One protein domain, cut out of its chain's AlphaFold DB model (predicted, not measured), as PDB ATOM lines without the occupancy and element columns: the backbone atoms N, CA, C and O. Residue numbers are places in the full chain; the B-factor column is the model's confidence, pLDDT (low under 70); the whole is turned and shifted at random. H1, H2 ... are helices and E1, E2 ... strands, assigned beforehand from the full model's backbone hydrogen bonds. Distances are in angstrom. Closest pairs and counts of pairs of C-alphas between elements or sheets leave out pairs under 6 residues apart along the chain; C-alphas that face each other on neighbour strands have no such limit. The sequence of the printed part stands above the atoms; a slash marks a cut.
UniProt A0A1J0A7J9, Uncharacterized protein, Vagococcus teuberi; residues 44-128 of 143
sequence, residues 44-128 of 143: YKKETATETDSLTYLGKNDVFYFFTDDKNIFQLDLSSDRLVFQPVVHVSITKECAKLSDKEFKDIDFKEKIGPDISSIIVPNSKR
ATOM      1  N   TYR A  44     160.636 196.020 158.267       74.94
ATOM      2  CA  TYR A  44     161.024 197.046 157.317       74.94
ATOM      3  C   TYR A  44     161.010 196.463 155.902       74.94
ATOM      4  O   TYR A  44     161.653 195.458 155.607       74.94
ATOM      5  N   LYS A  45     160.303 197.128 154.990       83.44
ATOM      6  CA  LYS A  45     160.325 196.817 153.563       83.44
ATOM      7  C   LYS A  45     161.394 197.654 152.878       83.44
ATOM      8  O   LYS A  45     161.321 198.885 152.879       83.44
ATOM      9  N   LYS A  46     162.369 196.986 152.260       81.31
ATOM     10  CA  LYS A  46     163.368 197.653 151.425       81.31
ATOM     11  C   LYS A  46     162.726 198.244 150.176       81.31
ATOM     12  O   LYS A  46     161.920 197.603 149.505       81.31
ATOM     13  N   GLU A  47     163.132 199.461 149.866       81.25
ATOM     14  CA  GLU A  47     162.807 200.167 148.643       81.25
ATOM     15  C   GLU A  47     164.101 200.661 148.007       81.25
ATOM     16  O   GLU A  47     164.900 201.362 148.637       81.25
ATOM     17  N   THR A  48     164.277 200.311 146.741       84.25
ATOM     18  CA  THR A  48     165.403 200.754 145.930       84.25
ATOM     19  C   THR A  48     164.906 201.801 144.949       84.25
ATOM     20  O   THR A  48     163.905 201.593 144.263       84.25
ATOM     21  N   ALA A  49     165.603 202.929 144.884       81.38
ATOM     22  CA  ALA A  49     165.333 203.986 143.924       81.38
ATOM     23  C   ALA A  49     166.615 204.306 143.160       81.38
ATOM     24  O   ALA A  49     167.661 204.539 143.767       81.38
ATOM     25  N   THR A  50     166.524 204.331 141.833       86.75
ATOM     26  CA  THR A  50     167.613 204.786 140.972       86.75
ATOM     27  C   THR A  50     167.285 206.178 140.461       86.75
ATOM     28  O   THR A  50     166.224 206.407 139.886       86.75
ATOM     29  N   GLU A  51     168.204 207.106 140.681       87.50
ATOM     30  CA  GLU A  51     168.119 208.478 140.200       87.50
ATOM     31  C   GLU A  51     169.185 208.691 139.125       87.50
ATOM     32  O   GLU A  51     170.360 208.393 139.345       87.50
ATOM     33  N   THR A  52     168.790 209.212 137.968       87.44
ATOM     34  CA  THR A  52     169.702 209.685 136.917       87.44
ATOM     35  C   THR A  52     169.953 211.179 137.060       87.44
ATOM     36  O   THR A  52     169.061 211.922 137.462       87.44
ATOM     37  N   ASP A  53     171.174 211.608 136.734       81.00
ATOM     38  CA  ASP A  53     171.602 213.015 136.703       81.00
ATOM     39  C   ASP A  53     171.518 213.767 138.046       81.00
ATOM     40  O   ASP A  53     171.644 214.989 138.089       81.00
ATOM     41  N   SER A  54     171.372 213.057 139.169       80.12
ATOM     42  CA  SER A  54     171.418 213.663 140.508       80.12
ATOM     43  C   SER A  54     172.835 214.016 140.974       80.12
ATOM     44  O   SER A  54     172.993 214.819 141.892       80.12
ATOM     45  N   LEU A  55     173.867 213.457 140.331       85.31
ATOM     46  CA  LEU A  55     175.263 213.869 140.476       85.31
ATOM     47  C   LEU A  55     175.950 213.939 139.115       85.31
ATOM     48  O   LEU A  55     175.745 213.100 138.240       85.31
ATOM     49  N   THR A  56     176.878 214.882 138.992       90.62
ATOM     50  CA  THR A  56     177.838 214.938 137.893       90.62
ATOM     51  C   THR A  56     179.176 214.369 138.346       90.62
ATOM     52  O   THR A  56     179.751 214.824 139.333       90.62
ATOM     53  N   TYR A  57     179.702 213.396 137.602       92.88
ATOM     54  CA  TYR A  57     181.067 212.903 137.792       92.88
ATOM     55  C   TYR A  57     182.085 213.893 137.214       92.88
ATOM     56  O   TYR A  57     182.011 214.244 136.032       92.88
ATOM     57  N   LEU A  58     183.028 214.322 138.051       90.50
ATOM     58  CA  LEU A  58     184.036 215.335 137.739       90.50
ATOM     59  C   LEU A  58     185.390 214.743 137.323       90.50
ATOM     60  O   LEU A  58     186.222 215.463 136.774       90.50
ATOM     61  N   GLY A  59     185.615 213.455 137.584       91.56
ATOM     62  CA  GLY A  59     186.883 212.772 137.337       91.56
ATOM     63  C   GLY A  59     187.468 212.148 138.600       91.56
ATOM     64  O   GLY A  59     186.805 212.074 139.633       91.56
ATOM     65  N   LYS A  60     188.723 211.712 138.516       91.44
ATOM     66  CA  LYS A  60     189.481 211.118 139.625       91.44
ATOM     67  C   LYS A  60     190.874 211.728 139.782       91.44
ATOM     68  O   LYS A  60     191.375 212.365 138.852       91.44
ATOM     69  N   ASN A  61     191.496 211.506 140.934       88.00
ATOM     70  CA  ASN A  61     192.944 211.617 141.133       88.00
ATOM     71  C   ASN A  61     193.512 210.248 141.556       88.00
ATOM     72  O   ASN A  61     192.882 209.220 141.311       88.00
ATOM     73  N   ASP A  62     194.693 210.238 142.175       85.81
ATOM     74  CA  ASP A  62     195.378 209.017 142.616       85.81
ATOM     75  C   ASP A  62     194.712 208.351 143.843       85.81
ATOM     76  O   ASP A  62     195.127 207.266 144.244       85.81
ATOM     77  N   VAL A  63     193.694 208.980 144.450       83.62
ATOM     78  CA  VAL A  63     193.090 208.541 145.724       83.62
ATOM     79  C   VAL A  63     191.561 208.467 145.668       83.62
ATOM     80  O   VAL A  63     190.969 207.521 146.187       83.62
ATOM     81  N   PHE A  64     190.910 209.417 144.996       86.19
ATOM     82  CA  PHE A  64     189.462 209.603 145.014       86.19
ATOM     83  C   PHE A  64     188.852 209.779 143.621       86.19
ATOM     84  O   PHE A  64     189.448 210.350 142.704       86.19
ATOM     85  N   TYR A  65     187.592 209.372 143.516       89.31
ATOM     86  CA  TYR A  65     186.614 209.825 142.536       89.31
ATOM     87  C   TYR A  65     185.892 211.075 143.053       89.31
ATOM     88  O   TYR A  65     185.530 211.136 144.227       89.31
ATOM     89  N   PHE A  66     185.617 212.041 142.176       88.31
ATOM     90  CA  PHE A  66     184.958 213.301 142.522       88.31
ATOM     91  C   PHE A  66     183.603 213.450 141.832       88.31
ATOM     92  O   PHE A  66     183.461 213.207 140.630       88.31
ATOM     93  N   PHE A  67     182.616 213.923 142.589       89.00
ATOM     94  CA  PHE A  67     181.246 214.162 142.139       89.00
ATOM     95  C   PHE A  67     180.748 215.538 142.585       89.00
ATOM     96  O   PHE A  67     181.291 216.115 143.523       89.00
ATOM     97  N   THR A  68     179.702 216.060 141.947       84.31
ATOM     98  CA  THR A  68     179.034 217.307 142.356       84.31
ATOM     99  C   THR A  68     177.526 217.245 142.141       84.31
ATOM    100  O   THR A  68     177.076 216.664 141.157       84.31
ATOM    101  N   ASP A  69     176.764 217.882 143.030       79.75
ATOM    102  CA  ASP A  69     175.326 218.187 142.887       79.75
ATOM    103  C   ASP A  69     175.097 219.685 142.573       79.75
ATOM    104  O   ASP A  69     174.076 220.272 142.928       79.75
ATOM    105  N   ASP A  70     176.115 220.323 141.990       75.06
ATOM    106  CA  ASP A  70     176.314 221.770 141.782       75.06
ATOM    107  C   ASP A  70     176.573 222.597 143.045       75.06
ATOM    108  O   ASP A  70     177.264 223.620 142.979       75.06
ATOM    109  N   LYS A  71     176.070 222.162 144.202       74.62
ATOM    110  CA  LYS A  71     176.218 222.879 145.475       74.62
ATOM    111  C   LYS A  71     177.454 222.431 146.242       74.62
ATOM    112  O   LYS A  71     178.143 223.262 146.829       74.62
ATOM    113  N   ASN A  72     177.731 221.134 146.220       73.12
ATOM    114  CA  ASN A  72     178.757 220.468 147.004       73.12
ATOM    115  C   ASN A  72     179.607 219.569 146.110       73.12
ATOM    116  O   ASN A  72     179.133 219.031 145.112       73.12
ATOM    117  N   ILE A  73     180.867 219.384 146.503       77.44
ATOM    118  CA  ILE A  73     181.751 218.387 145.902       77.44
ATOM    119  C   ILE A  73     181.846 217.216 146.862       77.44
ATOM    120  O   ILE A  73     182.157 217.401 148.040       77.44
ATOM    121  N   PHE A  74     181.638 216.024 146.326       79.81
ATOM    122  CA  PHE A  74     181.752 214.782 147.057       79.81
ATOM    123  C   PHE A  74     182.941 213.969 146.567       79.81
ATOM    124  O   PHE A  74     183.298 214.026 145.388       79.81
ATOM    125  N   GLN A  75     183.530 213.196 147.474       84.88
ATOM    126  CA  GLN A  75     184.657 212.315 147.178       84.88
ATOM    127  C   GLN A  75     184.324 210.871 147.552       84.88
ATOM    128  O   GLN A  75     183.711 210.635 148.592       84.88
ATOM    129  N   LEU A  76     184.728 209.919 146.723       83.56
ATOM    130  CA  LEU A  76     184.599 208.486 146.976       83.56
ATOM    131  C   LEU A  76     185.963 207.826 146.775       83.56
ATOM    132  O   LEU A  76     186.607 208.090 145.763       83.56
ATOM    133  N   ASP A  77     186.396 206.976 147.703       84.56
ATOM    134  CA  ASP A  77     187.669 206.260 147.577       84.56
ATOM    135  C   ASP A  77     187.738 205.432 146.290       84.56
ATOM    136  O   ASP A  77     186.765 204.778 145.902       84.56
ATOM    137  N   LEU A  78     188.919 205.397 145.661       84.69
ATOM    138  CA  LEU A  78     189.156 204.552 144.485       84.69
ATOM    139  C   LEU A  78     188.919 203.058 144.759       84.69
ATOM    140  O   LEU A  78     188.605 202.319 143.828       84.69
ATOM    141  N   SER A  79     189.062 202.621 146.014       85.56
ATOM    142  CA  SER A  79     188.818 201.242 146.453       85.56
ATOM    143  C   SER A  79     187.344 200.919 146.707       85.56
ATOM    144  O   SER A  79     187.038 199.781 147.053       85.56
ATOM    145  N   SER A  80     186.436 201.894 146.600       84.31
ATOM    146  CA  SER A  80     185.014 201.652 146.826       84.31
ATOM    147  C   SER A  80     184.427 200.755 145.736       84.31
ATOM    148  O   SER A  80     184.513 201.053 144.547       84.31
ATOM    149  N   ASP A  81     183.756 199.690 146.162       87.19
ATOM    150  CA  ASP A  81     182.968 198.781 145.325       87.19
ATOM    151  C   ASP A  81     181.644 199.394 144.840       87.19
ATOM    152  O   ASP A  81     180.989 198.854 143.948       87.19
ATOM    153  N   ARG A  82     181.259 200.551 145.389       87.06
ATOM    154  CA  ARG A  82     180.018 201.249 145.042       87.06
ATOM    155  C   ARG A  82     180.064 201.858 143.641       87.06
ATOM    156  O   ARG A  82     179.005 202.092 143.067       87.06
ATOM    157  N   LEU A  83     181.243 202.145 143.082       93.25
ATOM    158  CA  LEU A  83     181.366 202.774 141.763       93.25
ATOM    159  C   LEU A  83     181.619 201.745 140.664       93.25
ATOM    160  O   LEU A  83     182.593 200.998 140.706       93.25
ATOM    161  N   VAL A  84     180.797 201.782 139.614       94.81
ATOM    162  CA  VAL A  84     180.970 200.937 138.428       94.81
ATOM    163  C   VAL A  84     180.952 201.783 137.158       94.81
ATOM    164  O   VAL A  84     180.093 202.642 136.969       94.81
ATOM    165  N   PHE A  85     181.886 201.514 136.247       95.50
ATOM    166  CA  PHE A  85     181.885 202.111 134.913       95.50
ATOM    167  C   PHE A  85     181.154 201.202 133.919       95.50
ATOM    168  O   PHE A  85     181.511 200.034 133.766       95.50
ATOM    169  N   GLN A  86     180.139 201.736 133.239       96.06
ATOM    170  CA  GLN A  86     179.267 200.989 132.322       96.06
ATOM    171  C   GLN A  86     178.998 201.774 131.025       96.06
ATOM    172  O   GLN A  86     179.233 202.986 130.984       96.06
ATOM    173  N   PRO A  87     178.523 201.128 129.938       95.44
ATOM    174  CA  PRO A  87     178.159 201.807 128.690       95.44
ATOM    175  C   PRO A  87     176.818 202.558 128.821       95.44
ATOM    176  O   PRO A  87     175.853 202.266 128.123       95.44
ATOM    177  N   VAL A  88     176.765 203.524 129.738       93.00
ATOM    178  CA  VAL A  88     175.627 204.421 129.976       93.00
ATOM    179  C   VAL A  88     175.958 205.839 129.514       93.00
ATOM    180  O   VAL A  88     177.128 206.202 129.391       93.00
ATOM    181  N   VAL A  89     174.929 206.650 129.261       90.56
ATOM    182  CA  VAL A  89     175.088 208.054 128.833       90.56
ATOM    183  C   VAL A  89     175.179 208.998 130.034       90.56
ATOM    184  O   VAL A  89     175.982 209.933 130.043       90.56
ATOM    185  N   HIS A  90     174.399 208.709 131.074       90.69
ATOM    186  CA  HIS A  90     174.236 209.542 132.258       90.69
ATOM    187  C   HIS A  90     174.818 208.861 133.493       90.69
ATOM    188  O   HIS A  90     174.928 207.636 133.545       90.69
ATOM    189  N   VAL A  91     175.204 209.663 134.486       91.25
ATOM    190  CA  VAL A  91     175.541 209.131 135.810       91.25
ATOM    191  C   VAL A  91     174.235 208.775 136.510       91.25
ATOM    192  O   VAL A  91     173.289 209.565 136.495       91.25
ATOM    193  N   SER A  92     174.178 207.598 137.125       92.44
ATOM    194  CA  SER A  92     173.021 207.172 137.911       92.44
ATOM    195  C   SER A  92     173.436 206.673 139.280       92.44
ATOM    196  O   SER A  92     174.474 206.031 139.429       92.44
ATOM    197  N   ILE A  93     172.594 206.924 140.272       89.25
ATOM    198  CA  ILE A  93     172.822 206.532 141.656       89.25
ATOM    199  C   ILE A  93     171.675 205.651 142.096       89.25
ATOM    200  O   ILE A  93     170.515 206.055 142.028       89.25
ATOM    201  N   THR A  94     172.008 204.474 142.600       85.12
ATOM    202  CA  THR A  94     171.052 203.600 143.262       85.12
ATOM    203  C   THR A  94     171.132 203.839 144.757       85.12
ATOM    204  O   THR A  94     172.201 203.769 145.370       85.12
ATOM    205  N   LYS A  95     169.980 204.155 145.337       81.44
ATOM    206  CA  LYS A  95     169.803 204.372 146.764       81.44
ATOM    207  C   LYS A  95     168.900 203.295 147.325       81.44
ATOM    208  O   LYS A  95     167.858 202.979 146.747       81.44
ATOM    209  N   GLU A  96     169.275 202.787 148.481       72.31
ATOM    210  CA  GLU A  96     168.463 201.867 149.257       72.31
ATOM    211  C   GLU A  96     167.929 202.580 150.486       72.31
ATOM    212  O   GLU A  96     168.652 203.250 151.225       72.31
ATOM    213  N   CYS A  97     166.633 202.437 150.706       74.44
ATOM    214  CA  CYS A  97     165.995 202.840 151.940       74.44
ATOM    215  C   CYS A  97     165.099 201.710 152.431       74.44
ATOM    216  O   CYS A  97     164.772 200.785 151.690       74.44
ATOM    217  N   ALA A  98     164.696 201.783 153.688       70.31
ATOM    218  CA  ALA A  98     163.694 200.887 154.222       70.31
ATOM    219  C   ALA A  98     162.533 201.695 154.780       70.31
ATOM    220  O   ALA A  98     162.744 202.676 155.496       70.31
ATOM    221  N   LYS A  99     161.311 201.287 154.446       79.31
ATOM    222  CA  LYS A  99     160.088 201.843 155.016       79.31
ATOM    223  C   LYS A  99     159.464 200.851 155.968       79.31
ATOM    224  O   LYS A  99     159.414 199.658 155.677       79.31
ATOM    225  N   LEU A 100     158.998 201.352 157.097       73.50
ATOM    226  CA  LEU A 100     158.320 200.535 158.084       73.50
ATOM    227  C   LEU A 100     157.050 199.945 157.451       73.50
ATOM    228  O   LEU A 100     156.206 200.687 156.949       73.50
ATOM    229  N   SER A 101     156.946 198.617 157.411       82.06
ATOM    230  CA  SER A 101     155.778 197.928 156.848       82.06
ATOM    231  C   SER A 101     154.691 197.699 157.889       82.06
ATOM    232  O   SER A 101     153.513 197.689 157.544       82.06
ATOM    233  N   ASP A 102     155.094 197.537 159.148       78.31
ATOM    234  CA  ASP A 102     154.196 197.336 160.274       78.31
ATOM    235  C   ASP A 102     154.100 198.621 161.103       78.31
ATOM    236  O   ASP A 102     155.063 199.062 161.734       78.31
ATOM    237  N   LYS A 103     152.925 199.251 161.056       74.56
ATOM    238  CA  LYS A 103     152.694 200.557 161.673       74.56
ATOM    239  C   LYS A 103     152.687 200.497 163.200       74.56
ATOM    240  O   LYS A 103     152.936 201.539 163.794       74.56
ATOM    241  N   GLU A 104     152.481 199.333 163.816       78.88
ATOM    242  CA  GLU A 104     152.477 199.187 165.282       78.88
ATOM    243  C   GLU A 104     153.864 199.474 165.879       78.88
ATOM    244  O   GLU A 104     153.987 200.033 166.965       78.88
ATOM    245  N   PHE A 105     154.940 199.217 165.130       68.12
ATOM    246  CA  PHE A 105     156.300 199.559 165.562       68.12
ATOM    247  C   PHE A 105     156.544 201.074 165.644       68.12
ATOM    248  O   PHE A 105     157.479 201.509 166.319       68.12
ATOM    249  N   LYS A 106     155.705 201.899 165.002       65.38
ATOM    250  CA  LYS A 106     155.760 203.358 165.161       65.38
ATOM    251  C   LYS A 106     155.415 203.770 166.593       65.38
ATOM    252  O   LYS A 106     155.993 204.735 167.086       65.38
ATOM    253  N   ASP A 107     154.538 203.016 167.255       71.56
ATOM    254  CA  ASP A 107     154.065 203.300 168.613       71.56
ATOM    255  C   ASP A 107     155.127 202.995 169.684       71.56
ATOM    256  O   ASP A 107     155.012 203.443 170.822       71.56
ATOM    257  N   ILE A 108     156.195 202.282 169.307       72.62
ATOM    258  CA  ILE A 108     157.388 202.026 170.127       72.62
ATOM    259  C   ILE A 108     158.651 202.673 169.525       72.62
ATOM    260  O   ILE A 108     159.756 202.144 169.634       72.62
ATOM    261  N   ASP A 109     158.473 203.832 168.882       68.06
ATOM    262  CA  ASP A 109     159.520 204.751 168.408       68.06
ATOM    263  C   ASP A 109     160.397 204.287 167.227       68.06
ATOM    264  O   ASP A 109     161.415 204.922 166.912       68.06
ATOM    265  N   PHE A 110     159.998 203.253 166.475       66.19
ATOM    266  CA  PHE A 110     160.683 202.948 165.214       66.19
ATOM    267  C   PHE A 110     160.427 204.028 164.156       66.19
ATOM    268  O   PHE A 110     159.327 204.558 163.988       66.19
ATOM    269  N   LYS A 111     161.475 204.364 163.395       67.94
ATOM    270  CA  LYS A 111     161.400 205.394 162.351       67.94
ATOM    271  C   LYS A 111     160.610 204.894 161.149       67.94
ATOM    272  O   LYS A 111     160.877 203.824 160.623       67.94
ATOM    273  N   GLU A 112     159.712 205.713 160.622       70.00
ATOM    274  CA  GLU A 112     158.906 205.346 159.450       70.00
ATOM    275  C   GLU A 112     159.752 205.063 158.192       70.00
ATOM    276  O   GLU A 112     159.391 204.221 157.369       70.00
ATOM    277  N   LYS A 113     160.911 205.723 158.062       69.12
ATOM    278  CA  LYS A 113     161.868 205.523 156.971       69.12
ATOM    279  C   LYS A 113     163.310 205.572 157.479       69.12
ATOM    280  O   LYS A 113     163.652 206.446 158.272       69.12
ATOM    281  N   ILE A 114     164.149 204.666 156.978       68.94
ATOM    282  CA  ILE A 114     165.587 204.562 157.270       68.94
ATOM    283  C   ILE A 114     166.383 204.630 155.964       68.94
ATOM    284  O   ILE A 114     165.948 204.104 154.940       68.94
ATOM    285  N   GLY A 115     167.543 205.292 156.001       65.19
ATOM    286  CA  GLY A 115     168.366 205.605 154.829       65.19
ATOM    287  C   GLY A 115     168.090 207.019 154.285       65.19
ATOM    288  O   GLY A 115     167.537 207.853 155.006       65.19
ATOM    289  N   PRO A 116     168.435 207.309 153.019       64.56
ATOM    290  CA  PRO A 116     169.014 206.392 152.035       64.56
ATOM    291  C   PRO A 116     170.497 206.080 152.294       64.56
ATOM    292  O   PRO A 116     171.236 206.969 152.703       64.56
ATOM    293  N   ASP A 117     170.935 204.853 152.002       68.75
ATOM    294  CA  ASP A 117     172.349 204.559 151.710       68.75
ATOM    295  C   ASP A 117     172.537 204.452 150.188       68.75
ATOM    296  O   ASP A 117     171.613 204.074 149.467       68.75
ATOM    297  N   ILE A 118     173.715 204.817 149.684       75.81
ATOM    298  CA  ILE A 118     174.075 204.610 148.277       75.81
ATOM    299  C   ILE A 118     174.572 203.180 148.142       75.81
ATOM    300  O   ILE A 118     175.623 202.836 148.683       75.81
ATOM    301  N   SER A 119     173.834 202.372 147.386       80.19
ATOM    302  CA  SER A 119     174.247 201.012 147.054       80.19
ATOM    303  C   SER A 119     175.152 200.979 145.829       80.19
ATOM    304  O   SER A 119     176.102 200.203 145.796       80.19
ATOM    305  N   SER A 120     174.914 201.843 144.835       89.69
ATOM    306  CA  SER A 120     175.795 201.944 143.671       89.69
ATOM    307  C   SER A 120     175.760 203.305 142.980       89.69
ATOM    308  O   SER A 120     174.768 204.034 143.024       89.69
ATOM    309  N   ILE A 121     176.861 203.631 142.308       93.19
ATOM    310  CA  ILE A 121     177.030 204.778 141.422       93.19
ATOM    311  C   ILE A 121     177.542 204.244 140.088       93.19
ATOM    312  O   ILE A 121     178.628 203.673 140.006       93.19
ATOM    313  N   ILE A 122     176.763 204.440 139.031       95.31
ATOM    314  CA  ILE A 122     177.117 204.013 137.681       95.31
ATOM    315  C   ILE A 122     177.562 205.238 136.894       95.31
ATOM    316  O   ILE A 122     176.844 206.235 136.814       95.31
ATOM    317  N   VAL A 123     178.756 205.162 136.311       96.38
ATOM    318  CA  VAL A 123     179.369 206.246 135.537       96.38
ATOM    319  C   VAL A 123     179.605 205.784 134.093       96.38
ATOM    320  O   VAL A 123     180.000 204.634 133.877       96.38
ATOM    321  N   PRO A 124     179.418 206.656 133.082       96.44
ATOM    322  CA  PRO A 124     179.773 206.346 131.701       96.44
ATOM    323  C   PRO A 124     181.222 205.870 131.546       96.44
ATOM    324  O   PRO A 124     182.155 206.526 132.013       96.44
ATOM    325  N   ASN A 125     181.430 204.777 130.806       96.50
ATOM    326  CA  ASN A 125     182.762 204.254 130.474       96.50
ATOM    327  C   ASN A 125     183.663 205.303 129.808       96.50
ATOM    328  O   ASN A 125     184.863 205.328 130.066       96.50
ATOM    329  N   SER A 126     183.085 206.200 129.005       95.75
ATOM    330  CA  SER A 126     183.807 207.299 128.351       95.75
ATOM    331  C   SER A 126     184.477 208.265 129.332       95.75
ATOM    332  O   SER A 126     185.400 208.978 128.951       95.75
ATOM    333  N   LYS A 127     184.042 208.287 130.599       94.69
ATOM    334  CA  LYS A 127     184.594 209.149 131.649       94.69
ATOM    335  C   LYS A 127     185.595 208.430 132.560       94.69
ATOM    336  O   LYS A 127     186.113 209.058 133.474       94.69
ATOM    337  N   ARG A 128     185.895 207.144 132.337       94.69
ATOM    338  CA  ARG A 128     186.732 206.322 133.236       94.69
ATOM    339  C   ARG A 128     188.090 206.944 133.570       94.69
ATOM    340  O   ARG A 128     188.513 206.922 134.726       94.69
TER     341      ARG A 128
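This is residues 44 to 128 of the 143 residues of an uncharacterized protein of Vagococcus teuberi (UniProt A0A1J0A7J9). Three long strands, E1, E6 and E7, make a strongly twisted ribbon; the short H1 is at the tip of one end, in the turn from E6 to E7, and a small sheet of three short strands, E2, E3 and E4, is at the other end, where the short E5 joins the ribbon's edge beside E7. The printed part has 85 residues, with seven named strands and one named helix in the order E1 E2 E3 E4 E5 E6 H1 E7, and its class is mostly strand. The larger sheet runs E1 E6 E7 E5 and is mixed; the smaller runs E2 E3 E4 and is antiparallel. The whole is loose, with a radius of gyration of the C-alphas of 15.9 A, and only just elongated, with spans of 49 by 25 by 23 A.

E1, residues 44 to 52, begins at C-alpha 44 (161.024, 197.046, 157.317) and is 25.5 A long. E2, residues 56 to 60, E3, residues 64 to 68, and E4, residues 73 to 77, follow. E5 has residues 83 to 86. E6, residues 92 to 100, is 25.8 A long. H1, residues 103 to 108, begins at C-alpha 103 (152.694, 200.557, 161.673). E7, residues 113 to 124, is 31.0 A long and ends at C-alpha 124 (179.773, 206.346, 131.701).

E1, an edge strand, is antiparallel to E6 at 158 degrees, with N 47 and O 97 2.8 A apart. E6 is antiparallel to E7 at 165 degrees, with N 94 and O 120 2.8 A apart. E7 and the edge strand E5 are parallel at 42 degrees, with N 84 and O 121 2.9 A apart. E2, E3 and E4 form a meander, each strand the antiparallel neighbour of the one before. In the hairpin of E2 and E3, N 58 and O 66 are 2.8 A apart; in that of E3 and E4, N 65 and O 76 are 2.8 A apart. The closest C-alphas of E2 and E7, those of Tyr 57 and Val 123, are 7.2 A apart. E4 and E5 are only just apart, at 8.4 A. H1 is not on either sheet; 0 of its 2 O i to N i+4 pairs and 3 of its 3 O i to N i+3 pairs are within hydrogen-bond range.

The two C-alphas farthest apart, those of Asp 107 and Ser 126, are 50.2 A apart. The printed part has no cut, and the seven links are tight. The mean pLDDT of the printed part is 83.0; residues 105 to 106, 109 to 111 and 113 to 117 are under 70.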